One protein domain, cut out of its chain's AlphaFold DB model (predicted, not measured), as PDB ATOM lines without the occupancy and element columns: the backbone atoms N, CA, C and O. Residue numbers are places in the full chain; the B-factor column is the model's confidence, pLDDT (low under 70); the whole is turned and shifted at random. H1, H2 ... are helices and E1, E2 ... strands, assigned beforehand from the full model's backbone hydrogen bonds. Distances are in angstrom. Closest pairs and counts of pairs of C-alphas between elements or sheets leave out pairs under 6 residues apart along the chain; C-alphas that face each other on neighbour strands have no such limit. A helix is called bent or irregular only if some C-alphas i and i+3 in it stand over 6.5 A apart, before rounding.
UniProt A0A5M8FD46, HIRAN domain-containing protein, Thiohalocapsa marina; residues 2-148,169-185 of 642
ATOM      1  N   PRO A   2     -30.610 -15.627 -29.694       32.25
ATOM      2  CA  PRO A   2     -30.595 -16.201 -31.032       32.25
ATOM      3  C   PRO A   2     -31.701 -15.567 -31.892       32.25
ATOM      4  O   PRO A   2     -32.748 -15.172 -31.380       32.25
ATOM      5  N   SER A   3     -31.417 -15.437 -33.186       32.09
ATOM      6  CA  SER A   3     -32.254 -14.831 -34.226       32.09
ATOM      7  C   SER A   3     -33.600 -15.551 -34.406       32.09
ATOM      8  O   SER A   3     -33.653 -16.775 -34.453       32.09
ATOM      9  N   PHE A   4     -34.684 -14.781 -34.547       42.78
ATOM     10  CA  PHE A   4     -36.081 -15.245 -34.620       42.78
ATOM     11  C   PHE A   4     -36.505 -15.861 -35.974       42.78
ATOM     12  O   PHE A   4     -37.678 -16.189 -36.147       42.78
ATOM     13  N   THR A   5     -35.590 -16.031 -36.931       37.25
ATOM     14  CA  THR A   5     -35.907 -16.497 -38.298       37.25
ATOM     15  C   THR A   5     -35.722 -17.996 -38.555       37.25
ATOM     16  O   THR A   5     -36.157 -18.455 -39.603       37.25
ATOM     17  N   ASP A   6     -35.185 -18.774 -37.608       36.09
ATOM     18  CA  ASP A   6     -34.962 -20.223 -37.768       36.09
ATOM     19  C   ASP A   6     -35.703 -21.046 -36.703       36.09
ATOM     20  O   ASP A   6     -35.114 -21.687 -35.837       36.09
ATOM     21  N   MET A   7     -37.033 -21.053 -36.768       39.22
ATOM     22  CA  MET A   7     -37.833 -22.120 -36.159       39.22
ATOM     23  C   MET A   7     -38.212 -23.109 -37.272       39.22
ATOM     24  O   MET A   7     -39.124 -22.811 -38.047       39.22
ATOM     25  N   PRO A   8     -37.551 -24.278 -37.384       42.22
ATOM     26  CA  PRO A   8     -37.896 -25.262 -38.400       42.22
ATOM     27  C   PRO A   8     -39.314 -25.783 -38.145       42.22
ATOM     28  O   PRO A   8     -39.582 -26.439 -37.141       42.22
ATOM     29  N   VAL A   9     -40.244 -25.496 -39.056       48.66
ATOM     30  CA  VAL A   9     -41.564 -26.157 -39.098       48.66
ATOM     31  C   VAL A   9     -41.452 -27.537 -39.768       48.66
ATOM     32  O   VAL A   9     -42.305 -28.402 -39.571       48.66
ATOM     33  N   ALA A  10     -40.369 -27.781 -40.511       45.09
ATOM     34  CA  ALA A  10     -40.115 -29.031 -41.214       45.09
ATOM     35  C   ALA A  10     -39.100 -29.900 -40.455       45.09
ATOM     36  O   ALA A  10     -37.910 -29.596 -40.417       45.09
ATOM     37  N   VAL A  11     -39.578 -31.005 -39.881       45.47
ATOM     38  CA  VAL A  11     -38.738 -32.103 -39.375       45.47
ATOM     39  C   VAL A  11     -38.544 -33.113 -40.519       45.47
ATOM     40  O   VAL A  11     -39.485 -33.337 -41.288       45.47
ATOM     41  N   PRO A  12     -37.368 -33.750 -40.668       41.19
ATOM     42  CA  PRO A  12     -37.190 -34.855 -41.607       41.19
ATOM     43  C   PRO A  12     -38.234 -35.960 -41.375       41.19
ATOM     44  O   PRO A  12     -38.523 -36.318 -40.235       41.19
ATOM     45  N   ARG A  13     -38.754 -36.573 -42.451       51.12
ATOM     46  CA  ARG A  13     -39.751 -37.676 -42.426       51.12
ATOM     47  C   ARG A  13     -39.323 -38.936 -41.637       51.12
ATOM     48  O   ARG A  13     -40.079 -39.902 -41.597       51.12
ATOM     49  N   GLN A  14     -38.142 -38.945 -41.019       50.47
ATOM     50  CA  GLN A  14     -37.493 -40.112 -40.414       50.47
ATOM     51  C   GLN A  14     -38.230 -40.725 -39.209       50.47
ATOM     52  O   GLN A  14     -37.936 -41.865 -38.871       50.47
ATOM     53  N   PHE A  15     -39.216 -40.044 -38.607       60.09
ATOM     54  CA  PHE A  15     -39.900 -40.536 -37.394       60.09
ATOM     55  C   PHE A  15     -41.432 -40.478 -37.444       60.09
ATOM     56  O   PHE A  15     -42.092 -40.527 -36.412       60.09
ATOM     57  N   GLY A  16     -42.026 -40.343 -38.634       82.62
ATOM     58  CA  GLY A  16     -43.487 -40.289 -38.751       82.62
ATOM     59  C   GLY A  16     -44.121 -39.017 -38.168       82.62
ATOM     60  O   GLY A  16     -45.301 -39.029 -37.829       82.62
ATOM     61  N   VAL A  17     -43.371 -37.913 -38.081       91.19
ATOM     62  CA  VAL A  17     -43.859 -36.580 -37.685       91.19
ATOM     63  C   VAL A  17     -43.996 -35.699 -38.930       91.19
ATOM     64  O   VAL A  17     -43.070 -35.603 -39.730       91.19
ATOM     65  N   ARG A  18     -45.158 -35.064 -39.104       91.94
ATOM     66  CA  ARG A  18     -45.455 -34.091 -40.170       91.94
ATOM     67  C   ARG A  18     -45.081 -32.665 -39.781       91.94
ATOM     68  O   ARG A  18     -44.603 -31.919 -40.625       91.94
ATOM     69  N   ALA A  19     -45.337 -32.288 -38.532       93.94
ATOM     70  CA  ALA A  19     -45.041 -30.963 -38.001       93.94
ATOM     71  C   ALA A  19     -44.851 -31.025 -36.483       93.94
ATOM     72  O   ALA A  19     -45.371 -31.925 -35.818       93.94
ATOM     73  N   ARG A  20     -44.150 -30.036 -35.932       95.31
ATOM     74  CA  ARG A  20     -43.969 -29.855 -34.490       95.31
ATOM     75  C   ARG A  20     -44.185 -28.399 -34.094       95.31
ATOM     76  O   ARG A  20     -43.978 -27.501 -34.907       95.31
ATOM     77  N   LEU A  21     -44.543 -28.171 -32.839       96.69
ATOM     78  CA  LEU A  21     -44.734 -26.840 -32.279       96.69
ATOM     79  C   LEU A  21     -44.249 -26.801 -30.830       96.69
ATOM     80  O   LEU A  21     -44.773 -27.506 -29.970       96.69
ATOM     81  N   TRP A  22     -43.266 -25.941 -30.579       96.44
ATOM     82  CA  TRP A  22     -42.737 -25.647 -29.254       96.44
ATOM     83  C   TRP A  22     -43.376 -24.374 -28.703       96.44
ATOM     84  O   TRP A  22     -43.328 -23.330 -29.353       96.44
ATOM     85  N   LEU A  23     -43.943 -24.450 -27.499       95.50
ATOM     86  CA  LEU A  23     -44.487 -23.305 -26.765       95.50
ATOM     87  C   LEU A  23     -44.050 -23.370 -25.303       95.50
ATOM     88  O   LEU A  23     -43.949 -24.453 -24.739       95.50
ATOM     89  N   ARG A  24     -43.819 -22.223 -24.668       93.75
ATOM     90  CA  ARG A  24     -43.587 -22.151 -23.219       93.75
ATOM     91  C   ARG A  24     -44.893 -21.880 -22.473       93.75
ATOM     92  O   ARG A  24     -45.839 -21.344 -23.053       93.75
ATOM     93  N   GLY A  25     -44.955 -22.273 -21.203       90.94
ATOM     94  CA  GLY A  25     -46.146 -22.101 -20.364       90.94
ATOM     95  C   GLY A  25     -46.595 -20.649 -20.225       90.94
ATOM     96  O   GLY A  25     -47.785 -20.356 -20.331       90.94
ATOM     97  N   ASP A  26     -45.649 -19.725 -20.094       91.12
ATOM     98  CA  ASP A  26     -45.871 -18.284 -20.001       91.12
ATOM     99  C   ASP A  26     -46.528 -17.732 -21.272       91.12
ATOM    100  O   ASP A  26     -47.321 -16.799 -21.203       91.12
ATOM    101  N   TRP A  27     -46.300 -18.359 -22.428       93.94
ATOM    102  CA  TRP A  27     -46.956 -17.990 -23.688       93.94
ATOM    103  C   TRP A  27     -48.374 -18.543 -23.813       93.94
ATOM    104  O   TRP A  27     -49.098 -18.140 -24.714       93.94
ATOM    105  N   LEU A  28     -48.762 -19.488 -22.958       90.94
ATOM    106  CA  LEU A  28     -50.079 -20.131 -22.937       90.94
ATOM    107  C   LEU A  28     -50.949 -19.647 -21.766       90.94
ATOM    108  O   LEU A  28     -52.056 -20.153 -21.588       90.94
ATOM    109  N   GLY A  29     -50.449 -18.707 -20.955       85.62
ATOM    110  CA  GLY A  29     -51.119 -18.249 -19.735       85.62
ATOM    111  C   GLY A  29     -51.069 -19.261 -18.583       85.62
ATOM    112  O   GLY A  29     -51.883 -19.190 -17.669       85.62
ATOM    113  N   ALA A  30     -50.139 -20.221 -18.616       80.75
ATOM    114  CA  ALA A  30     -50.066 -21.330 -17.661       80.75
ATOM    115  C   ALA A  30     -49.380 -20.991 -16.321       80.75
ATOM    116  O   ALA A  30     -49.409 -21.815 -15.408       80.75
ATOM    117  N   GLY A  31     -48.775 -19.803 -16.200       82.75
ATOM    118  CA  GLY A  31     -48.100 -19.342 -14.978       82.75
ATOM    119  C   GLY A  31     -46.738 -19.993 -14.696       82.75
ATOM    120  O   GLY A  31     -46.204 -19.814 -13.607       82.75
ATOM    121  N   ASP A  32     -46.172 -20.732 -15.653       89.25
ATOM    122  CA  ASP A  32     -44.868 -21.401 -15.551       89.25
ATOM    123  C   ASP A  32     -44.020 -21.195 -16.817       89.25
ATOM    124  O   ASP A  32     -44.539 -20.862 -17.877       89.25
ATOM    125  N   SER A  33     -42.711 -21.417 -16.735       91.12
ATOM    126  CA  SER A  33     -41.775 -21.299 -17.863       91.12
ATOM    127  C   SER A  33     -41.525 -22.608 -18.614       91.12
ATOM    128  O   SER A  33     -40.804 -22.585 -19.619       91.12
ATOM    129  N   GLN A  34     -42.122 -23.723 -18.176       93.06
ATOM    130  CA  GLN A  34     -41.823 -25.046 -18.710       93.06
ATOM    131  C   GLN A  34     -42.246 -25.162 -20.184       93.06
ATOM    132  O   GLN A  34     -43.289 -24.643 -20.603       93.06
ATOM    133  N   PRO A  35     -41.443 -25.831 -21.016       94.94
ATOM    134  CA  PRO A  35     -41.757 -26.015 -22.414       94.94
ATOM    135  C   PRO A  35     -42.780 -27.124 -22.627       94.94
ATOM    136  O   PRO A  35     -42.842 -28.127 -21.916       94.94
ATOM    137  N   ARG A  36     -43.577 -26.935 -23.669       95.06
ATOM    138  CA  ARG A  36     -44.562 -27.881 -24.157       95.06
ATOM    139  C   ARG A  36     -44.350 -28.101 -25.643       95.06
ATOM    140  O   ARG A  36     -44.122 -27.154 -26.398       95.06
ATOM    141  N   LEU A  37     -44.432 -29.358 -26.044       96.19
ATOM    142  CA  LEU A  37     -44.178 -29.802 -27.406       96.19
ATOM    143  C   LEU A  37     -45.432 -30.463 -27.960       96.19
ATOM    144  O   LEU A  37     -45.846 -31.490 -27.431       96.19
ATOM    145  N   TRP A  38     -45.989 -29.912 -29.037       96.81
ATOM    146  CA  TRP A  38     -47.017 -30.559 -29.849       96.81
ATOM    147  C   TRP A  38     -46.387 -31.201 -31.080       96.81
ATOM    148  O   TRP A  38     -45.566 -30.586 -31.758       96.81
ATOM    149  N   LEU A  39     -46.807 -32.422 -31.395       95.56
ATOM    150  CA  LEU A  39     -46.371 -33.193 -32.555       95.56
ATOM    151  C   LEU A  39     -47.591 -33.599 -33.374       95.56
ATOM    152  O   LEU A  39     -48.507 -34.213 -32.838       95.56
ATOM    153  N   HIS A  40     -47.586 -33.304 -34.669       95.19
ATOM    154  CA  HIS A  40     -48.556 -33.821 -35.630       95.19
ATOM    155  C   HIS A  40     -47.924 -35.000 -36.368       95.19
ATOM    156  O   HIS A  40     -46.892 -34.842 -37.017       95.19
ATOM    157  N   LEU A  41     -48.525 -36.180 -36.260       92.31
ATOM    158  CA  LEU A  41     -48.005 -37.428 -36.808       92.31
ATOM    159  C   LEU A  41     -48.520 -37.710 -38.224       92.31
ATOM    160  O   LEU A  41     -49.524 -37.164 -38.679       92.31
ATOM    161  N   VAL A  42     -47.842 -38.613 -38.934       89.31
ATOM    162  CA  VAL A  42     -48.214 -39.032 -40.295       89.31
ATOM    163  C   VAL A  42     -49.535 -39.787 -40.371       89.31
ATOM    164  O   VAL A  42     -50.178 -39.742 -41.417       89.31
ATOM    165  N   ASP A  43     -49.943 -40.427 -39.275       86.75
ATOM    166  CA  ASP A  43     -51.233 -41.108 -39.122       86.75
ATOM    167  C   ASP A  43     -52.369 -40.151 -38.705       86.75
ATOM    168  O   ASP A  43     -53.472 -40.588 -38.389       86.75
ATOM    169  N   GLY A  44     -52.099 -38.841 -38.694       89.56
ATOM    170  CA  GLY A  44     -53.067 -37.795 -38.379       89.56
ATOM    171  C   GLY A  44     -53.232 -37.506 -36.889       89.56
ATOM    172  O   GLY A  44     -53.909 -36.534 -36.556       89.56
ATOM    173  N   ARG A  45     -52.617 -38.282 -35.983       91.88
ATOM    174  CA  ARG A  45     -52.666 -38.004 -34.537       91.88
ATOM    175  C   ARG A  45     -51.897 -36.741 -34.167       91.88
ATOM    176  O   ARG A  45     -50.902 -36.386 -34.793       91.88
ATOM    177  N   VAL A  46     -52.322 -36.122 -33.072       94.25
ATOM    178  CA  VAL A  46     -51.588 -35.074 -32.363       94.25
ATOM    179  C   VAL A  46     -51.161 -35.596 -30.998       94.25
ATOM    180  O   VAL A  46     -51.968 -36.161 -30.266       94.25
ATOM    181  N   LEU A  47     -49.903 -35.399 -30.633       93.62
ATOM    182  CA  LEU A  47     -49.396 -35.652 -29.288       93.62
ATOM    183  C   LEU A  47     -48.944 -34.334 -28.676       93.62
ATOM    184  O   LEU A  47     -48.498 -33.452 -29.403       93.62
ATOM    185  N   ALA A  48     -49.052 -34.207 -27.358       94.50
ATOM    186  CA  ALA A  48     -48.513 -33.062 -26.642       94.50
ATOM    187  C   ALA A  48     -47.845 -33.502 -25.343       94.50
ATOM    188  O   ALA A  48     -48.348 -34.404 -24.671       94.50
ATOM    189  N   PHE A  49     -46.739 -32.852 -24.994       94.56
ATOM    190  CA  PHE A  49     -45.940 -33.169 -23.812       94.56
ATOM    191  C   PHE A  49     -45.584 -31.900 -23.053       94.56
ATOM    192  O   PHE A  49     -45.241 -30.900 -23.677       94.56
ATOM    193  N   LEU A  50     -45.622 -31.965 -21.728       94.38
ATOM    194  CA  LEU A  50     -44.954 -31.023 -20.835       94.38
ATOM    195  C   LEU A  50     -43.579 -31.590 -20.475       94.38
ATOM    196  O   LEU A  50     -43.463 -32.770 -20.134       94.38
ATOM    197  N   LEU A  51     -42.554 -30.752 -20.589       94.38
ATOM    198  CA  LEU A  51     -41.150 -31.138 -20.516       94.38
ATOM    199  C   LEU A  51     -40.381 -30.225 -19.544       94.38
ATOM    200  O   LEU A  51     -40.826 -29.107 -19.276       94.38
ATOM    201  N   PRO A  52     -39.218 -30.661 -19.027       92.19
ATOM    202  CA  PRO A  52     -38.322 -29.797 -18.262       92.19
ATOM    203  C   PRO A  52     -37.778 -28.648 -19.119       92.19
ATOM    204  O   PRO A  52     -37.628 -28.785 -20.331       92.19
ATOM    205  N   GLU A  53     -37.417 -27.526 -18.493       90.94
ATOM    206  CA  GLU A  53     -36.901 -26.338 -19.200       90.94
ATOM    207  C   GLU A  53     -35.662 -26.608 -20.052       90.94
ATOM    208  O   GLU A  53     -35.517 -26.027 -21.127       90.94
ATOM    209  N   THR A  54     -34.813 -27.539 -19.618       90.44
ATOM    210  CA  THR A  54     -33.599 -27.953 -20.332       90.44
ATOM    211  C   THR A  54     -33.876 -28.571 -21.701       90.44
ATOM    212  O   THR A  54     -32.977 -28.603 -22.531       90.44
ATOM    213  N   ALA A  55     -35.099 -29.051 -21.946       90.81
ATOM    214  CA  ALA A  55     -35.487 -29.699 -23.195       90.81
ATOM    215  C   ALA A  55     -36.057 -28.721 -24.239       90.81
ATOM    216  O   ALA A  55     -36.446 -29.145 -25.326       90.81
ATOM    217  N   PHE A  56     -36.189 -27.427 -23.922       93.12
ATOM    218  CA  PHE A  56     -36.855 -26.487 -24.821       93.12
ATOM    219  C   PHE A  56     -36.138 -26.374 -26.173       93.12
ATOM    220  O   PHE A  56     -34.960 -26.032 -26.231       93.12
ATOM    221  N   ALA A  57     -36.892 -26.600 -27.253       90.56
ATOM    222  CA  ALA A  57     -36.413 -26.550 -28.636       90.56
ATOM    223  C   ALA A  57     -35.312 -27.575 -28.986       90.56
ATOM    224  O   ALA A  57     -34.669 -27.437 -30.026       90.56
ATOM    225  N   ASP A  58     -35.132 -28.621 -28.172       91.56
ATOM    226  CA  ASP A  58     -34.282 -29.764 -28.508       91.56
ATOM    227  C   ASP A  58     -35.098 -30.839 -29.239       91.56
ATOM    228  O   ASP A  58     -35.846 -31.605 -28.635       91.56
ATOM    229  N   ASP A  59     -34.963 -30.914 -30.561       91.88
ATOM    230  CA  ASP A  59     -35.682 -31.904 -31.368       91.88
ATOM    231  C   ASP A  59     -35.137 -33.334 -31.225       91.88
ATOM    232  O   ASP A  59     -35.821 -34.283 -31.622       91.88
ATOM    233  N   ALA A  60     -33.943 -33.526 -30.648       90.00
ATOM    234  CA  ALA A  60     -33.357 -34.855 -30.468       90.00
ATOM    235  C   ALA A  60     -34.209 -35.745 -29.546       90.00
ATOM    236  O   ALA A  60     -34.183 -36.973 -29.658       90.00
ATOM    237  N   ILE A  61     -35.026 -35.136 -28.680       90.94
ATOM    238  CA  ILE A  61     -35.918 -35.840 -27.750       90.94
ATOM    239  C   ILE A  61     -37.162 -36.429 -28.432       90.94
ATOM    240  O   ILE A  61     -37.839 -37.271 -27.842       90.94
ATOM    241  N   ILE A  62     -37.502 -35.999 -29.656       92.56
ATOM    242  CA  ILE A  62     -38.772 -36.358 -30.309       92.56
ATOM    243  C   ILE A  62     -38.875 -37.869 -30.516       92.56
ATOM    244  O   ILE A  62     -39.885 -38.471 -30.155       92.56
ATOM    245  N   SER A  63     -37.846 -38.504 -31.076       89.81
ATOM    246  CA  SER A  63     -37.886 -39.942 -31.367       89.81
ATOM    247  C   SER A  63     -37.968 -40.797 -30.095       89.81
ATOM    248  O   SER A  63     -38.818 -41.689 -30.052       89.81
ATOM    249  N   PRO A  64     -37.179 -40.512 -29.037       90.75
ATOM    250  CA  PRO A  64     -37.361 -41.140 -27.730       90.75
ATOM    251  C   PRO A  64     -38.765 -40.951 -27.126       90.75
ATOM    252  O   PRO A  64     -39.347 -41.925 -26.651       90.75
ATOM    253  N   LEU A  65     -39.350 -39.745 -27.192       91.69
ATOM    254  CA  LEU A  65     -40.716 -39.498 -26.708       91.69
ATOM    255  C   LEU A  65     -41.744 -40.340 -27.465       91.69
ATOM    256  O   LEU A  65     -42.617 -40.952 -26.851       91.69
ATOM    257  N   LEU A  66     -41.640 -40.393 -28.796       90.00
ATOM    258  CA  LEU A  66     -42.549 -41.182 -29.624       90.00
ATOM    259  C   LEU A  66     -42.459 -42.664 -29.278       90.00
ATOM    260  O   LEU A  66     -43.496 -43.280 -29.043       90.00
ATOM    261  N   ALA A  67     -41.251 -43.222 -29.170       88.31
ATOM    262  CA  ALA A  67     -41.049 -44.623 -28.800       88.31
ATOM    263  C   ALA A  67     -41.780 -45.001 -27.496       88.31
ATOM    264  O   ALA A  67     -42.295 -46.111 -27.382       88.31
ATOM    265  N   GLN A  68     -41.903 -44.055 -26.559       88.56
ATOM    266  CA  GLN A  68     -42.615 -44.230 -25.295       88.56
ATOM    267  C   GLN A  68     -44.137 -44.079 -25.378       88.56
ATOM    268  O   GLN A  68     -44.800 -44.297 -24.376       88.56
ATOM    269  N   VAL A  69     -44.739 -43.665 -26.491       86.56
ATOM    270  CA  VAL A  69     -46.209 -43.506 -26.569       86.56
ATOM    271  C   VAL A  69     -46.831 -44.052 -27.848       86.56
ATOM    272  O   VAL A  69     -48.046 -43.951 -28.033       86.56
ATOM    273  N   MET A  70     -46.034 -44.642 -28.742       80.06
ATOM    274  CA  MET A  70     -46.531 -45.191 -30.007       80.06
ATOM    275  C   MET A  70     -47.637 -46.238 -29.805       80.06
ATOM    276  O   MET A  70     -48.599 -46.260 -30.580       80.06
ATOM    277  N   ASP A  71     -47.521 -47.065 -28.764       80.81
ATOM    278  CA  ASP A  71     -48.476 -48.114 -28.383       80.81
ATOM    279  C   ASP A  71     -49.678 -47.583 -27.579       80.81
ATOM    280  O   ASP A  71     -50.752 -48.188 -27.581       80.81
ATOM    281  N   ASP A  72     -49.549 -46.411 -26.954       78.75
ATOM    282  CA  ASP A  72     -50.583 -45.795 -26.124       78.75
ATOM    283  C   ASP A  72     -51.657 -45.065 -26.949       78.75
ATOM    284  O   ASP A  72     -51.924 -43.867 -26.819       78.75
ATOM    285  N   ARG A  73     -52.345 -45.822 -27.803       74.75
ATOM    286  CA  ARG A  73     -53.441 -45.314 -28.642       74.75
ATOM    287  C   ARG A  73     -54.633 -44.791 -27.836       74.75
ATOM    288  O   ARG A  73     -55.411 -43.985 -28.345       74.75
ATOM    289  N   CYS A  74     -54.799 -45.247 -26.594       69.88
ATOM    290  CA  CYS A  74     -55.904 -44.837 -25.724       69.88
ATOM    291  C   CYS A  74     -55.586 -43.598 -24.868       69.88
ATOM    292  O   CYS A  74     -56.506 -43.022 -24.273       69.88
ATOM    293  N   GLY A  75     -54.323 -43.169 -24.824       76.38
ATOM    294  CA  GLY A  75     -53.867 -42.037 -24.028       76.38
ATOM    295  C   GLY A  75     -53.991 -42.298 -22.529       76.38
ATOM    296  O   GLY A  75     -54.779 -41.646 -21.837       76.38
ATOM    297  N   THR A  76     -53.299 -43.317 -22.043       77.25
ATOM    298  CA  THR A  76     -53.358 -43.819 -20.666       77.25
ATOM    299  C   THR A  76     -52.089 -43.536 -19.867       77.25
ATOM    300  O   THR A  76     -52.161 -43.511 -18.635       77.25
ATOM    301  N   ARG A  77     -50.958 -43.273 -20.536       84.06
ATOM    302  CA  ARG A  77     -49.664 -43.007 -19.894       84.06
ATOM    303  C   ARG A  77     -49.669 -41.628 -19.232       84.06
ATOM    304  O   ARG A  77     -49.833 -40.611 -19.889       84.06
ATOM    305  N   LEU A  78     -49.504 -41.580 -17.913       81.81
ATOM    306  CA  LEU A  78     -49.523 -40.313 -17.161       81.81
ATOM    307  C   LEU A  78     -48.175 -39.597 -17.187       81.81
ATOM    308  O   LEU A  78     -48.112 -38.380 -17.046       81.81
ATOM    309  N   GLU A  79     -47.117 -40.375 -17.361       88.12
ATOM    310  CA  GLU A  79     -45.738 -39.942 -17.314       88.12
ATOM    311  C   GLU A  79     -44.898 -40.918 -18.130       88.12
ATOM    312  O   GLU A  79     -45.207 -42.113 -18.186       88.12
ATOM    313  N   ILE A  80     -43.858 -40.400 -18.770       88.94
ATOM    314  CA  ILE A  80     -42.878 -41.178 -19.517       88.94
ATOM    315  C   ILE A  80     -41.470 -40.711 -19.153       88.94
ATOM    316  O   ILE A  80     -41.229 -39.516 -18.967       88.94
ATOM    317  N   ASP A  81     -40.548 -41.664 -19.073       87.06
ATOM    318  CA  ASP A  81     -39.118 -41.388 -18.971       87.06
ATOM    319  C   ASP A  81     -38.517 -41.374 -20.379       87.06
ATOM    320  O   ASP A  81     -38.695 -42.308 -21.170       87.06
ATOM    321  N   CYS A  82     -37.847 -40.278 -20.707       82.81
ATOM    322  CA  CYS A  82     -37.255 -40.032 -22.002       82.81
ATOM    323  C   CYS A  82     -35.847 -39.466 -21.815       82.81
ATOM    324  O   CYS A  82     -35.683 -38.297 -21.472       82.81
ATOM    325  N   ALA A  83     -34.829 -40.291 -22.081       78.56
ATOM    326  CA  ALA A  83     -33.420 -39.905 -21.986       78.56
ATOM    327  C   ALA A  83     -33.027 -39.325 -20.606       78.56
ATOM    328  O   ALA A  83     -32.257 -38.370 -20.527       78.56
ATOM    329  N   GLY A  84     -33.569 -39.885 -19.515       80.75
ATOM    330  CA  GLY A  84     -33.300 -39.421 -18.149       80.75
ATOM    331  C   GLY A  84     -34.089 -38.171 -17.749       80.75
ATOM    332  O   GLY A  84     -33.837 -37.594 -16.692       80.75
ATOM    333  N   MET A  85     -35.044 -37.742 -18.579       88.38
ATOM    334  CA  MET A  85     -35.966 -36.649 -18.294       88.38
ATOM    335  C   MET A  85     -37.393 -37.174 -18.148       88.38
ATOM    336  O   MET A  85     -37.874 -37.964 -18.961       88.38
ATOM    337  N   ARG A  86     -38.105 -36.669 -17.138       89.88
ATOM    338  CA  ARG A  86     -39.541 -36.919 -16.961       89.88
ATOM    339  C   ARG A  86     -40.332 -36.039 -17.925       89.88
ATOM    340  O   ARG A  86     -40.193 -34.817 -17.884       89.88
ATOM    341  N   ALA A  87     -41.189 -36.641 -18.744       92.31
ATOM    342  CA  ALA A  87     -42.138 -35.931 -19.597       92.31
ATOM    343  C   ALA A  87     -43.578 -36.346 -19.274       92.31
ATOM    344  O   ALA A  87     -43.858 -37.502 -18.950       92.31
ATOM    345  N   LEU A  88     -44.510 -35.399 -19.378       92.25
ATOM    346  CA  LEU A  88     -45.920 -35.614 -19.049       92.25
ATOM    347  C   LEU A  88     -46.787 -35.474 -20.307       92.25
ATOM    348  O   LEU A  88     -46.901 -34.367 -20.839       92.25
ATOM    349  N   PRO A  89     -47.424 -36.554 -20.796       91.62
ATOM    350  CA  PRO A  89     -48.391 -36.468 -21.886       91.62
ATOM    351  C   PRO A  89     -49.619 -35.617 -21.519       91.62
ATOM    352  O   PRO A  89     -50.261 -35.814 -20.486       91.62
ATOM    353  N   LEU A  90     -49.996 -34.685 -22.396       91.38
ATOM    354  CA  LEU A  90     -51.037 -33.678 -22.156       91.38
ATOM    355  C   LEU A  90     -52.341 -33.975 -22.912       91.38
ATOM    356  O   LEU A  90     -52.795 -33.190 -23.736       91.38
ATOM    357  N   TYR A  91     -53.006 -35.094 -22.635       87.69
ATOM    358  CA  TYR A  91     -54.191 -35.501 -23.416       87.69
ATOM    359  C   TYR A  91     -55.385 -34.532 -23.379       87.69
ATOM    360  O   TYR A  91     -56.251 -34.591 -24.253       87.69
ATOM    361  N   ALA A  92     -55.479 -33.695 -22.346       88.25
ATOM    362  CA  ALA A  92     -56.547 -32.711 -22.188       88.25
ATOM    363  C   ALA A  92     -56.172 -31.315 -22.728       88.25
ATOM    364  O   ALA A  92     -56.977 -30.395 -22.597       88.25
ATOM    365  N   ALA A  93     -54.982 -31.146 -23.315       92.06
ATOM    366  CA  ALA A  93     -54.594 -29.915 -23.998       92.06
ATOM    367  C   ALA A  93     -55.356 -29.759 -25.329       92.06
ATOM    368  O   ALA A  93     -55.818 -30.764 -25.881       92.06
ATOM    369  N   PRO A  94     -55.490 -28.535 -25.873       93.50
ATOM    370  CA  PRO A  94     -56.038 -28.333 -27.213       93.50
ATOM    371  C   PRO A  94     -55.207 -29.070 -28.272       93.50
ATOM    372  O   PRO A  94     -53.976 -29.113 -28.195       93.50
ATOM    373  N   ALA A  95     -55.880 -29.617 -29.289       93.94
ATOM    374  CA  ALA A  95     -55.208 -30.196 -30.459       93.94
ATOM    375  C   ALA A  95     -54.422 -29.137 -31.250       93.94
ATOM    376  O   ALA A  95     -53.327 -29.405 -31.739       93.94
ATOM    377  N   ALA A  96     -54.981 -27.929 -31.333       94.81
ATOM    378  CA  ALA A  96     -54.400 -26.759 -31.974       94.81
ATOM    379  C   ALA A  96     -54.205 -25.649 -30.921       94.81
ATOM    380  O   ALA A  96     -55.107 -24.832 -30.730       94.81
ATOM    381  N   PRO A  97     -53.084 -25.633 -30.176       94.50
ATOM    382  CA  PRO A  97     -52.837 -24.602 -29.173       94.50
ATOM    383  C   PRO A  97     -52.626 -23.235 -29.837       94.50
ATOM    384  O   PRO A  97     -52.029 -23.140 -30.911       94.50
ATOM    385  N   MET A  98     -53.066 -22.169 -29.168       93.56
ATOM    386  CA  MET A  98     -52.818 -20.791 -29.591       93.56
ATOM    387  C   MET A  98     -52.122 -20.021 -28.463       93.56
ATOM    388  O   MET A  98     -52.593 -20.090 -27.325       93.56
ATOM    389  N   PRO A  99     -51.026 -19.291 -28.740       94.06
ATOM    390  CA  PRO A  99     -50.398 -18.433 -27.744       94.06
ATOM    391  C   PRO A  99     -51.342 -17.323 -27.255       94.06
ATOM    392  O   PRO A  99     -52.119 -16.775 -28.032       94.06
ATOM    393  N   GLN A 100     -51.234 -16.962 -25.979       93.62
ATOM    394  CA  GLN A 100     -51.863 -15.798 -25.352       93.62
ATOM    395  C   GLN A 100     -50.862 -14.635 -25.306       93.62
ATOM    396  O   GLN A 100     -50.419 -14.197 -24.248       93.62
ATOM    397  N   LEU A 101     -50.444 -14.176 -26.485       93.31
ATOM    398  CA  LEU A 101     -49.451 -13.115 -26.655       93.31
ATOM    399  C   LEU A 101     -50.083 -11.895 -27.337       93.31
ATOM    400  O   LEU A 101     -51.210 -11.952 -27.829       93.31
ATOM    401  N   SER A 102     -49.349 -10.784 -27.416       94.19
ATOM    402  CA  SER A 102     -49.782  -9.614 -28.189       94.19
ATOM    403  C   SER A 102     -50.076  -9.993 -29.642       94.19
ATOM    404  O   SER A 102     -49.303 -10.716 -30.263       94.19
ATOM    405  N   TRP A 103     -51.168  -9.473 -30.210       90.06
ATOM    406  CA  TRP A 103     -51.697  -9.879 -31.523       90.06
ATOM    407  C   TRP A 103     -50.650  -9.989 -32.652       90.06
ATOM    408  O   TRP A 103     -50.680 -10.940 -33.431       90.06
ATOM    409  N   GLY A 104     -49.705  -9.046 -32.727       93.00
ATOM    410  CA  GLY A 104     -48.649  -9.009 -33.749       93.00
ATOM    411  C   GLY A 104     -47.484  -9.984 -33.538       93.00
ATOM    412  O   GLY A 104     -46.542  -9.975 -34.325       93.00
ATOM    413  N   ASP A 105     -47.509 -10.805 -32.487       96.00
ATOM    414  CA  ASP A 105     -46.404 -11.704 -32.172       96.00
ATOM    415  C   ASP A 105     -46.244 -12.815 -33.236       96.00
ATOM    416  O   ASP A 105     -47.227 -13.499 -33.560       96.00
ATOM    417  N   PRO A 106     -45.026 -13.050 -33.765       92.94
ATOM    418  CA  PRO A 106     -44.787 -14.031 -34.826       92.94
ATOM    419  C   PRO A 106     -45.126 -15.472 -34.421       92.94
ATOM    420  O   PRO A 106     -45.441 -16.293 -35.287       92.94
ATOM    421  N   ARG A 107     -45.136 -15.802 -33.123       94.00
ATOM    422  CA  ARG A 107     -45.485 -17.150 -32.635       94.00
ATOM    423  C   ARG A 107     -46.923 -17.539 -32.971       94.00
ATOM    424  O   ARG A 107     -47.198 -18.722 -33.164       94.00
ATOM    425  N   HIS A 108     -47.823 -16.568 -33.146       94.50
ATOM    426  CA  HIS A 108     -49.164 -16.844 -33.658       94.50
ATOM    427  C   HIS A 108     -49.140 -17.419 -35.080       94.50
ATOM    428  O   HIS A 108     -49.945 -18.291 -35.400       94.50
ATOM    429  N   ALA A 109     -48.233 -16.953 -35.947       94.69
ATOM    430  CA  ALA A 109     -48.124 -17.462 -37.313       94.69
ATOM    431  C   ALA A 109     -47.637 -18.917 -37.327       94.69
ATOM    432  O   ALA A 109     -48.201 -19.739 -38.047       94.69
ATOM    433  N   VAL A 110     -46.664 -19.251 -36.473       94.25
ATOM    434  CA  VAL A 110     -46.159 -20.625 -36.314       94.25
ATOM    435  C   VAL A 110     -47.255 -21.554 -35.782       94.25
ATOM    436  O   VAL A 110     -47.481 -22.625 -36.343       94.25
ATOM    437  N   ALA A 111     -47.994 -21.128 -34.751       95.69
ATOM    438  CA  ALA A 111     -49.107 -21.902 -34.200       95.69
ATOM    439  C   ALA A 111     -50.233 -22.121 -35.229       95.69
ATOM    440  O   ALA A 111     -50.739 -23.235 -35.367       95.69
ATOM    441  N   ARG A 112     -50.584 -21.092 -36.015       95.75
ATOM    442  CA  ARG A 112     -51.558 -21.217 -37.113       95.75
ATOM    443  C   ARG A 112     -51.082 -22.152 -38.220       95.75
ATOM    444  O   ARG A 112     -51.886 -22.931 -38.718       95.75
ATOM    445  N   ALA A 113     -49.803 -22.107 -38.592       95.44
ATOM    446  CA  ALA A 113     -49.240 -23.011 -39.594       95.44
ATOM    447  C   ALA A 113     -49.298 -24.477 -39.131       95.44
ATOM    448  O   ALA A 113     -49.681 -25.350 -39.907       95.44
ATOM    449  N   PHE A 114     -48.997 -24.740 -37.854       96.75
ATOM    450  CA  PHE A 114     -49.189 -26.061 -37.253       96.75
ATOM    451  C   PHE A 114     -50.663 -26.491 -37.308       96.75
ATOM    452  O   PHE A 114     -50.972 -27.572 -37.810       96.75
ATOM    453  N   ALA A 115     -51.575 -25.625 -36.851       96.31
ATOM    454  CA  ALA A 115     -53.009 -25.899 -36.828       96.31
ATOM    455  C   ALA A 115     -53.590 -26.153 -38.228       96.31
ATOM    456  O   ALA A 115     -54.433 -27.032 -38.376       96.31
ATOM    457  N   ALA A 116     -53.116 -25.441 -39.256       96.06
ATOM    458  CA  ALA A 116     -53.548 -25.610 -40.647       96.06
ATOM    459  C   ALA A 116     -53.208 -26.993 -41.224       96.06
ATOM    460  O   ALA A 116     -53.873 -27.454 -42.148       96.06
ATOM    461  N   GLY A 117     -52.193 -27.669 -40.676       94.44
ATOM    462  CA  GLY A 117     -51.843 -29.035 -41.061       94.44
ATOM    463  C   GLY A 117     -52.779 -30.106 -40.492       94.44
ATOM    464  O   GLY A 117     -52.718 -31.247 -40.942       94.44
ATOM    465  N   LEU A 118     -53.615 -29.769 -39.506       96.75
ATOM    466  CA  LEU A 118     -54.529 -30.704 -38.851       96.75
ATOM    467  C   LEU A 118     -55.836 -30.877 -39.634       96.75
ATOM    468  O   LEU A 118     -56.164 -30.108 -40.540       96.75
ATOM    469  N   ASP A 119     -56.614 -31.882 -39.249       96.75
ATOM    470  CA  ASP A 119     -57.935 -32.154 -39.797       96.75
ATOM    471  C   ASP A 119     -58.936 -31.055 -39.391       96.75
ATOM    472  O   ASP A 119     -59.464 -31.039 -38.275       96.75
ATOM    473  N   GLN A 120     -59.178 -30.117 -40.310       96.75
ATOM    474  CA  GLN A 120     -60.024 -28.944 -40.062       96.75
ATOM    475  C   GLN A 120     -61.489 -29.307 -39.815       96.75
ATOM    476  O   GLN A 120     -62.174 -28.613 -39.063       96.75
ATOM    477  N   GLU A 121     -61.975 -30.397 -40.412       97.50
ATOM    478  CA  GLU A 121     -63.346 -30.871 -40.212       97.50
ATOM    479  C   GLU A 121     -63.526 -31.368 -38.771       97.50
ATOM    480  O   GLU A 121     -64.483 -30.989 -38.096       97.50
ATOM    481  N   VAL A 122     -62.554 -32.135 -38.259       97.94
ATOM    482  CA  VAL A 122     -62.548 -32.601 -36.864       97.94
ATOM    483  C   VAL A 122     -62.423 -31.429 -35.890       97.94
ATOM    484  O   VAL A 122     -63.173 -31.376 -34.916       97.94
ATOM    485  N   LEU A 123     -61.513 -30.482 -36.141       96.75
ATOM    486  CA  LEU A 123     -61.347 -29.302 -35.283       96.75
ATOM    487  C   LEU A 123     -62.632 -28.470 -35.214       96.75
ATOM    488  O   LEU A 123     -63.087 -28.134 -34.121       96.75
ATOM    489  N   THR A 124     -63.245 -28.189 -36.366       97.06
ATOM    490  CA  THR A 124     -64.489 -27.411 -36.450       97.06
ATOM    491  C   THR A 124     -65.633 -28.118 -35.729       97.06
ATOM    492  O   THR A 124     -66.355 -27.490 -34.953       97.06
ATOM    493  N   LEU A 125     -65.778 -29.434 -35.930       97.75
ATOM    494  CA  LEU A 125     -66.785 -30.226 -35.233       97.75
ATOM    495  C   LEU A 125     -66.582 -30.158 -33.719       97.75
ATOM    496  O   LEU A 125     -67.526 -29.828 -33.006       97.75
ATOM    497  N   LEU A 126     -65.382 -30.451 -33.212       97.12
ATOM    498  CA  LEU A 126     -65.140 -30.474 -31.768       97.12
ATOM    499  C   LEU A 126     -65.347 -29.098 -31.129       97.12
ATOM    500  O   LEU A 126     -65.969 -29.019 -30.072       97.12
ATOM    501  N   ALA A 127     -64.911 -28.029 -31.799       94.94
ATOM    502  CA  ALA A 127     -65.173 -26.665 -31.359       94.94
ATOM    503  C   ALA A 127     -66.682 -26.367 -31.300       94.94
ATOM    504  O   ALA A 127     -67.144 -25.743 -30.348       94.94
ATOM    505  N   SER A 128     -67.476 -26.870 -32.255       95.44
ATOM    506  CA  SER A 128     -68.938 -26.693 -32.250       95.44
ATOM    507  C   SER A 128     -69.653 -27.407 -31.093       95.44
ATOM    508  O   SER A 128     -70.784 -27.058 -30.755       95.44
ATOM    509  N   LEU A 129     -69.006 -28.402 -30.469       95.56
ATOM    510  CA  LEU A 129     -69.532 -29.100 -29.291       95.56
ATOM    511  C   LEU A 129     -69.251 -28.347 -27.980       95.56
ATOM    512  O   LEU A 129     -69.851 -28.665 -26.946       95.56
ATOM    513  N   ASN A 130     -68.337 -27.374 -27.988       92.56
ATOM    514  CA  ASN A 130     -68.006 -26.608 -26.794       92.56
ATOM    515  C   ASN A 130     -69.215 -25.798 -26.318       92.56
ATOM    516  O   ASN A 130     -69.881 -25.101 -27.080       92.56
ATOM    517  N   SER A 131     -69.500 -25.905 -25.026       88.19
ATOM    518  CA  SER A 131     -70.563 -25.152 -24.356       88.19
ATOM    519  C   SER A 131     -70.114 -24.849 -22.928       88.19
ATOM    520  O   SER A 131     -69.148 -24.126 -22.728       88.19
ATOM    521  N   HIS A 132     -70.735 -25.463 -21.922       84.69
ATOM    522  CA  HIS A 132     -70.262 -25.421 -20.535       84.69
ATOM    523  C   HIS A 132     -69.110 -26.412 -20.257       84.69
ATOM    524  O   HIS A 132     -68.506 -26.406 -19.181       84.69
ATOM    525  N   ARG A 133     -68.839 -27.314 -21.209       88.94
ATOM    526  CA  ARG A 133     -67.711 -28.252 -21.225       88.94
ATOM    527  C   ARG A 133     -66.944 -28.099 -22.531       88.94
ATOM    528  O   ARG A 133     -67.534 -27.747 -23.552       88.94
ATOM    529  N   HIS A 134     -65.665 -28.440 -22.470       90.56
ATOM    530  CA  HIS A 134     -64.736 -28.446 -23.590       90.56
ATOM    531  C   HIS A 134     -64.592 -29.865 -24.154       90.56
ATOM    532  O   HIS A 134     -64.419 -30.831 -23.401       90.56
ATOM    533  N   TRP A 135     -64.663 -29.985 -25.476       93.00
ATOM    534  CA  TRP A 135     -64.603 -31.238 -26.232       93.00
ATOM    535  C   TRP A 135     -63.485 -31.242 -27.278       93.00
ATOM    536  O   TRP A 135     -63.152 -32.300 -27.802       93.00
ATOM    537  N   ASP A 136     -62.856 -30.105 -27.528       93.38
ATOM    538  CA  ASP A 136     -61.752 -29.839 -28.459       93.38
ATOM    539  C   ASP A 136     -60.357 -30.184 -27.916       93.38
ATOM    540  O   ASP A 136     -59.330 -29.685 -28.386       93.38
ATOM    541  N   SER A 137     -60.296 -31.110 -26.959       92.69
ATOM    542  CA  SER A 137     -59.029 -31.676 -26.508       92.69
ATOM    543  C   SER A 137     -58.376 -32.535 -27.593       92.69
ATOM    544  O   SER A 137     -59.045 -33.196 -28.396       92.69
ATOM    545  N   LEU A 138     -57.045 -32.615 -27.570       92.75
ATOM    546  CA  LEU A 138     -56.281 -33.461 -28.486       92.75
ATOM    547  C   LEU A 138     -56.662 -34.939 -28.367       92.75
ATOM    548  O   LEU A 138     -56.652 -35.666 -29.358       92.75
ATOM    549  N   ARG A 139     -57.074 -35.395 -27.173       90.62
ATOM    550  CA  ARG A 139     -57.599 -36.754 -26.975       90.62
ATOM    551  C   ARG A 139     -58.829 -37.006 -27.835       90.62
ATOM    552  O   ARG A 139     -58.946 -38.071 -28.441       90.62
ATOM    553  N   ASN A 140     -59.763 -36.065 -27.854       93.38
ATOM    554  CA  ASN A 140     -60.983 -36.193 -28.639       93.38
ATOM    555  C   ASN A 140     -60.704 -36.044 -30.132       93.38
ATOM    556  O   ASN A 140     -61.249 -36.823 -30.911       93.38
ATOM    557  N   TYR A 141     -59.785 -35.151 -30.509       95.44
ATOM    558  CA  TYR A 141     -59.286 -35.055 -31.879       95.44
ATOM    559  C   TYR A 141     -58.738 -36.406 -32.358       95.44
ATOM    560  O   TYR A 141     -59.232 -36.959 -33.338       95.44
ATOM    561  N   ASN A 142     -57.829 -37.029 -31.601       93.25
ATOM    562  CA  ASN A 142     -57.242 -38.326 -31.956       93.25
ATOM    563  C   ASN A 142     -58.269 -39.461 -32.049       93.25
ATOM    564  O   ASN A 142     -58.106 -40.376 -32.851       93.25
ATOM    565  N   ARG A 143     -59.348 -39.425 -31.259       91.69
ATOM    566  CA  ARG A 143     -60.412 -40.449 -31.310       91.69
ATOM    567  C   ARG A 143     -61.210 -40.442 -32.613       91.69
ATOM    568  O   ARG A 143     -61.903 -41.434 -32.885       91.69
ATOM    569  N   ILE A 144     -61.119 -39.354 -33.374       94.56
ATOM    570  CA  ILE A 144     -61.771 -39.176 -34.669       94.56
ATOM    571  C   ILE A 144     -60.724 -39.218 -35.787       94.56
ATOM    572  O   ILE A 144     -60.822 -40.074 -36.658       94.56
ATOM    573  N   ALA A 145     -59.705 -38.356 -35.729       92.81
ATOM    574  CA  ALA A 145     -58.719 -38.170 -36.795       92.81
ATOM    575  C   ALA A 145     -57.856 -39.413 -37.069       92.81
ATOM    576  O   ALA A 145     -57.500 -39.664 -38.212       92.81
ATOM    577  N   ALA A 146     -57.558 -40.221 -36.044       89.50
ATOM    578  CA  ALA A 146     -56.700 -41.405 -36.175       89.50
ATOM    579  C   ALA A 146     -57.435 -42.666 -36.663       89.50
ATOM    580  O   ALA A 146     -56.913 -43.773 -36.537       89.50
ATOM    581  N   ARG A 147     -58.694 -42.535 -37.092       89.69
ATOM    582  CA  ARG A 147     -59.519 -43.658 -37.545       89.69
ATOM    583  C   ARG A 147     -59.347 -43.889 -39.038       89.69
ATOM    584  O   ARG A 147     -59.050 -42.959 -39.782       89.69
ATOM    585  N   GLU A 148     -59.619 -45.120 -39.460       91.81
ATOM    586  CA  GLU A 148     -59.730 -45.449 -40.880       91.81
ATOM    587  C   GLU A 148     -60.773 -44.546 -41.564       91.81
ATOM    588  O   GLU A 148     -61.752 -44.165 -40.910       91.81
ATOM    589  N   ILE A 169     -70.602 -40.450 -25.171       93.00
ATOM    590  CA  ILE A 169     -70.315 -41.879 -25.332       93.00
ATOM    591  C   ILE A 169     -68.936 -42.085 -25.964       93.00
ATOM    592  O   ILE A 169     -68.167 -42.951 -25.535       93.00
ATOM    593  N   VAL A 170     -68.606 -41.299 -26.996       92.56
ATOM    594  CA  VAL A 170     -67.389 -41.511 -27.804       92.56
ATOM    595  C   VAL A 170     -66.253 -40.550 -27.454       92.56
ATOM    596  O   VAL A 170     -65.084 -40.894 -27.646       92.56
ATOM    597  N   LEU A 171     -66.568 -39.388 -26.882       92.56
ATOM    598  CA  LEU A 171     -65.623 -38.347 -26.490       92.56
ATOM    599  C   LEU A 171     -65.563 -38.204 -24.963       92.56
ATOM    600  O   LEU A 171     -66.253 -38.890 -24.216       92.56
ATOM    601  N   THR A 172     -64.675 -37.341 -24.490       89.12
ATOM    602  CA  THR A 172     -64.492 -37.030 -23.073       89.12
ATOM    603  C   THR A 172     -64.750 -35.546 -22.861       89.12
ATOM    604  O   THR A 172     -64.134 -34.719 -23.528       89.12
ATOM    605  N   ALA A 173     -65.634 -35.217 -21.924       88.31
ATOM    606  CA  ALA A 173     -65.896 -33.839 -21.538       88.31
ATOM    607  C   ALA A 173     -64.803 -33.323 -20.592       88.31
ATOM    608  O   ALA A 173     -64.438 -33.998 -19.627       88.31
ATOM    609  N   HIS A 174     -64.332 -32.101 -20.825       85.81
ATOM    610  CA  HIS A 174     -63.368 -31.420 -19.965       85.81
ATOM    611  C   HIS A 174     -63.995 -30.168 -19.346       85.81
ATOM    612  O   HIS A 174     -64.745 -29.444 -19.998       85.81
ATOM    613  N   HIS A 175     -63.697 -29.897 -18.073       82.94
ATOM    614  CA  HIS A 175     -64.102 -28.637 -17.441       82.94
ATOM    615  C   HIS A 175     -63.334 -27.463 -18.049       82.94
ATOM    616  O   HIS A 175     -63.934 -26.470 -18.435       82.94
ATOM    617  N   VAL A 176     -62.021 -27.633 -18.193       83.44
ATOM    618  CA  VAL A 176     -61.082 -26.690 -18.808       83.44
ATOM    619  C   VAL A 176     -60.030 -27.515 -19.551       83.44
ATOM    620  O   VAL A 176     -59.705 -28.625 -19.111       83.44
ATOM    621  N   LEU A 177     -59.506 -26.997 -20.660       86.31
ATOM    622  CA  LEU A 177     -58.356 -27.599 -21.333       86.31
ATOM    623  C   LEU A 177     -57.087 -27.388 -20.497       86.31
ATOM    624  O   LEU A 177     -56.812 -26.289 -20.026       86.31
ATOM    625  N   GLN A 178     -56.324 -28.455 -20.285       80.88
ATOM    626  CA  GLN A 178     -55.202 -28.458 -19.345       80.88
ATOM    627  C   GLN A 178     -53.871 -28.437 -20.090       80.88
ATOM    628  O   GLN A 178     -53.613 -29.311 -20.913       80.88
ATOM    629  N   HIS A 179     -53.007 -27.485 -19.736       80.94
ATOM    630  CA  HIS A 179     -51.640 -27.390 -20.255       80.94
ATOM    631  C   HIS A 179     -50.588 -27.940 -19.274       80.94
ATOM    632  O   HIS A 179     -49.431 -28.075 -19.658       80.94
ATOM    633  N   ASN A 180     -50.965 -28.245 -18.023       73.62
ATOM    634  CA  ASN A 180     -50.004 -28.419 -16.916       73.62
ATOM    635  C   ASN A 180     -50.065 -29.808 -16.258       73.62
ATOM    636  O   ASN A 180     -49.237 -30.116 -15.408       73.62
ATOM    637  N   GLY A 181     -51.060 -30.640 -16.585       65.81
ATOM    638  CA  GLY A 181     -51.334 -31.862 -15.830       65.81
ATOM    639  C   GLY A 181     -51.623 -33.084 -16.694       65.81
ATOM    640  O   GLY A 181     -52.355 -33.003 -17.675       65.81
ATOM    641  N   GLY A 182     -51.136 -34.244 -16.244       56.03
ATOM    642  CA  GLY A 182     -51.510 -35.568 -16.763       56.03
ATOM    643  C   GLY A 182     -52.821 -36.118 -16.174       56.03
ATOM    644  O   GLY A 182     -53.140 -37.289 -16.361       56.03
ATOM    645  N   LYS A 183     -53.583 -35.313 -15.412       54.81
ATOM    646  CA  LYS A 183     -54.756 -35.784 -14.654       54.81
ATOM    647  C   LYS A 183     -55.822 -36.419 -15.558       54.81
ATOM    648  O   LYS A 183     -56.210 -35.892 -16.601       54.81
ATOM    649  N   ARG A 184     -56.344 -37.556 -15.085       57.38
ATOM    650  CA  ARG A 184     -57.421 -38.332 -15.707       57.38
ATOM    651  C   ARG A 184     -58.754 -37.588 -15.627       57.38
ATOM    652  O   ARG A 184     -59.554 -37.831 -14.735       57.38
ATOM    653  N   HIS A 185     -59.062 -36.782 -16.630       52.50
ATOM    654  CA  HIS A 185     -60.452 -36.630 -17.052       52.50
ATOM    655  C   HIS A 185     -60.637 -37.586 -18.220       52.50
ATOM    656  O   HIS A 185     -60.480 -37.180 -19.356       52.50
TER     657      HIS A 185
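This is residues 2 to 148 and 169 to 185 of the 642 residues of the protein "HIRAN domain-containing protein" of Thiohalocapsa marina (UniProt A0A5M8FD46). A strongly twisted five-stranded antiparallel sheet curls round helix H2 on one face, while H3 packs over strand E1 on the opposite face. H4 and H5 touch at a steep tilt toward one end of the body, where H5 grazes the sheet at E3 and H4 is off the sheet. The printed part has 164 residues, in the order E1 H1 E2 E3 H2 E4 E5 H3 H4 H5, and the sheet runs E1 E2 E3 E5 E4. The class is mixed, helices and strands, with 68 residues, under half, in named elements. It is compact, with a radius of gyration of the C-alphas of 14.9 A and spans of 46 by 37 by 30 A.

Start at C-alpha 17, at (-43.859, -36.580, -37.685); from there E1, residues 17 to 24, runs 20.4 A. H1 is residues 25 to 28, E2 residues 35 to 41, 19.4 A long, and E3 residues 46 to 50, 13.9 A. H2, residues 59 to 67, is only just irregular: C-alphas 60 and 63 are 6.9 A apart. Next come E4, residues 80 to 82, and E5, residues 85 to 89. Find H3, residues 107 to 116, 14.2 A long, from C-alpha 107 at (-45.485, -17.150, -32.635). H4 is residues 120 to 128, and H5, residues 138 to 145, ends at C-alpha 145, (-58.719, -38.170, -36.795).

Begin at edge strand E1: N 21 and O 38 of E2 are 2.8 A apart. In the hairpin E2 and E3, look at N 39 and O 47, 2.8 A. Between E3 and E5, N 50 and O 88 are 2.9 A apart; in the hairpin E4 and E5, N 80 and O 87 are 2.9 A apart. H2 and H3 lie on opposite faces, three layers with the sheet between. H2's C-alpha 64 is 5.8 A from that of Cys 82 in E4, their closest. E3, H2 and E4 form a split strand-helix-strand unit, two strands of one sheet with a helix between them along the chain and E5 between them in the sheet, and its crossover is left-handed. H3 lies over E1 at a height over the sheet of 8.6 A and runs along the strands, only just, at 29.6 degrees to E1 on the local plane; their closest C-alphas, of Ala 19 and Phe 114, are 6.5 A apart. H1 only grazes the sheet, and so does H5. H4 and H5 touch at a steep tilt of 53 degrees, opposite ways; the C-alphas of Val 122 and Tyr 141 are closest, 6.4 A. Every O i to N i+4 pair is within hydrogen-bond range in H3 and H4, against 3 of 5 in H2 and 3 of 4 in H5; H1 is too short for one.

The C-alphas of Pro 2 and Ile 169 are farthest apart, 47.6 A. Residues 149 to 168 are not printed, and C-alphas 148 and 169 are 19.1 A apart across that cut. The links H2 to E4 and E5 to H3 are long. Confidence is under 70 at residues 2 to 15, 74 and 181 to 185; the mean pLDDT of the printed part is 85.7.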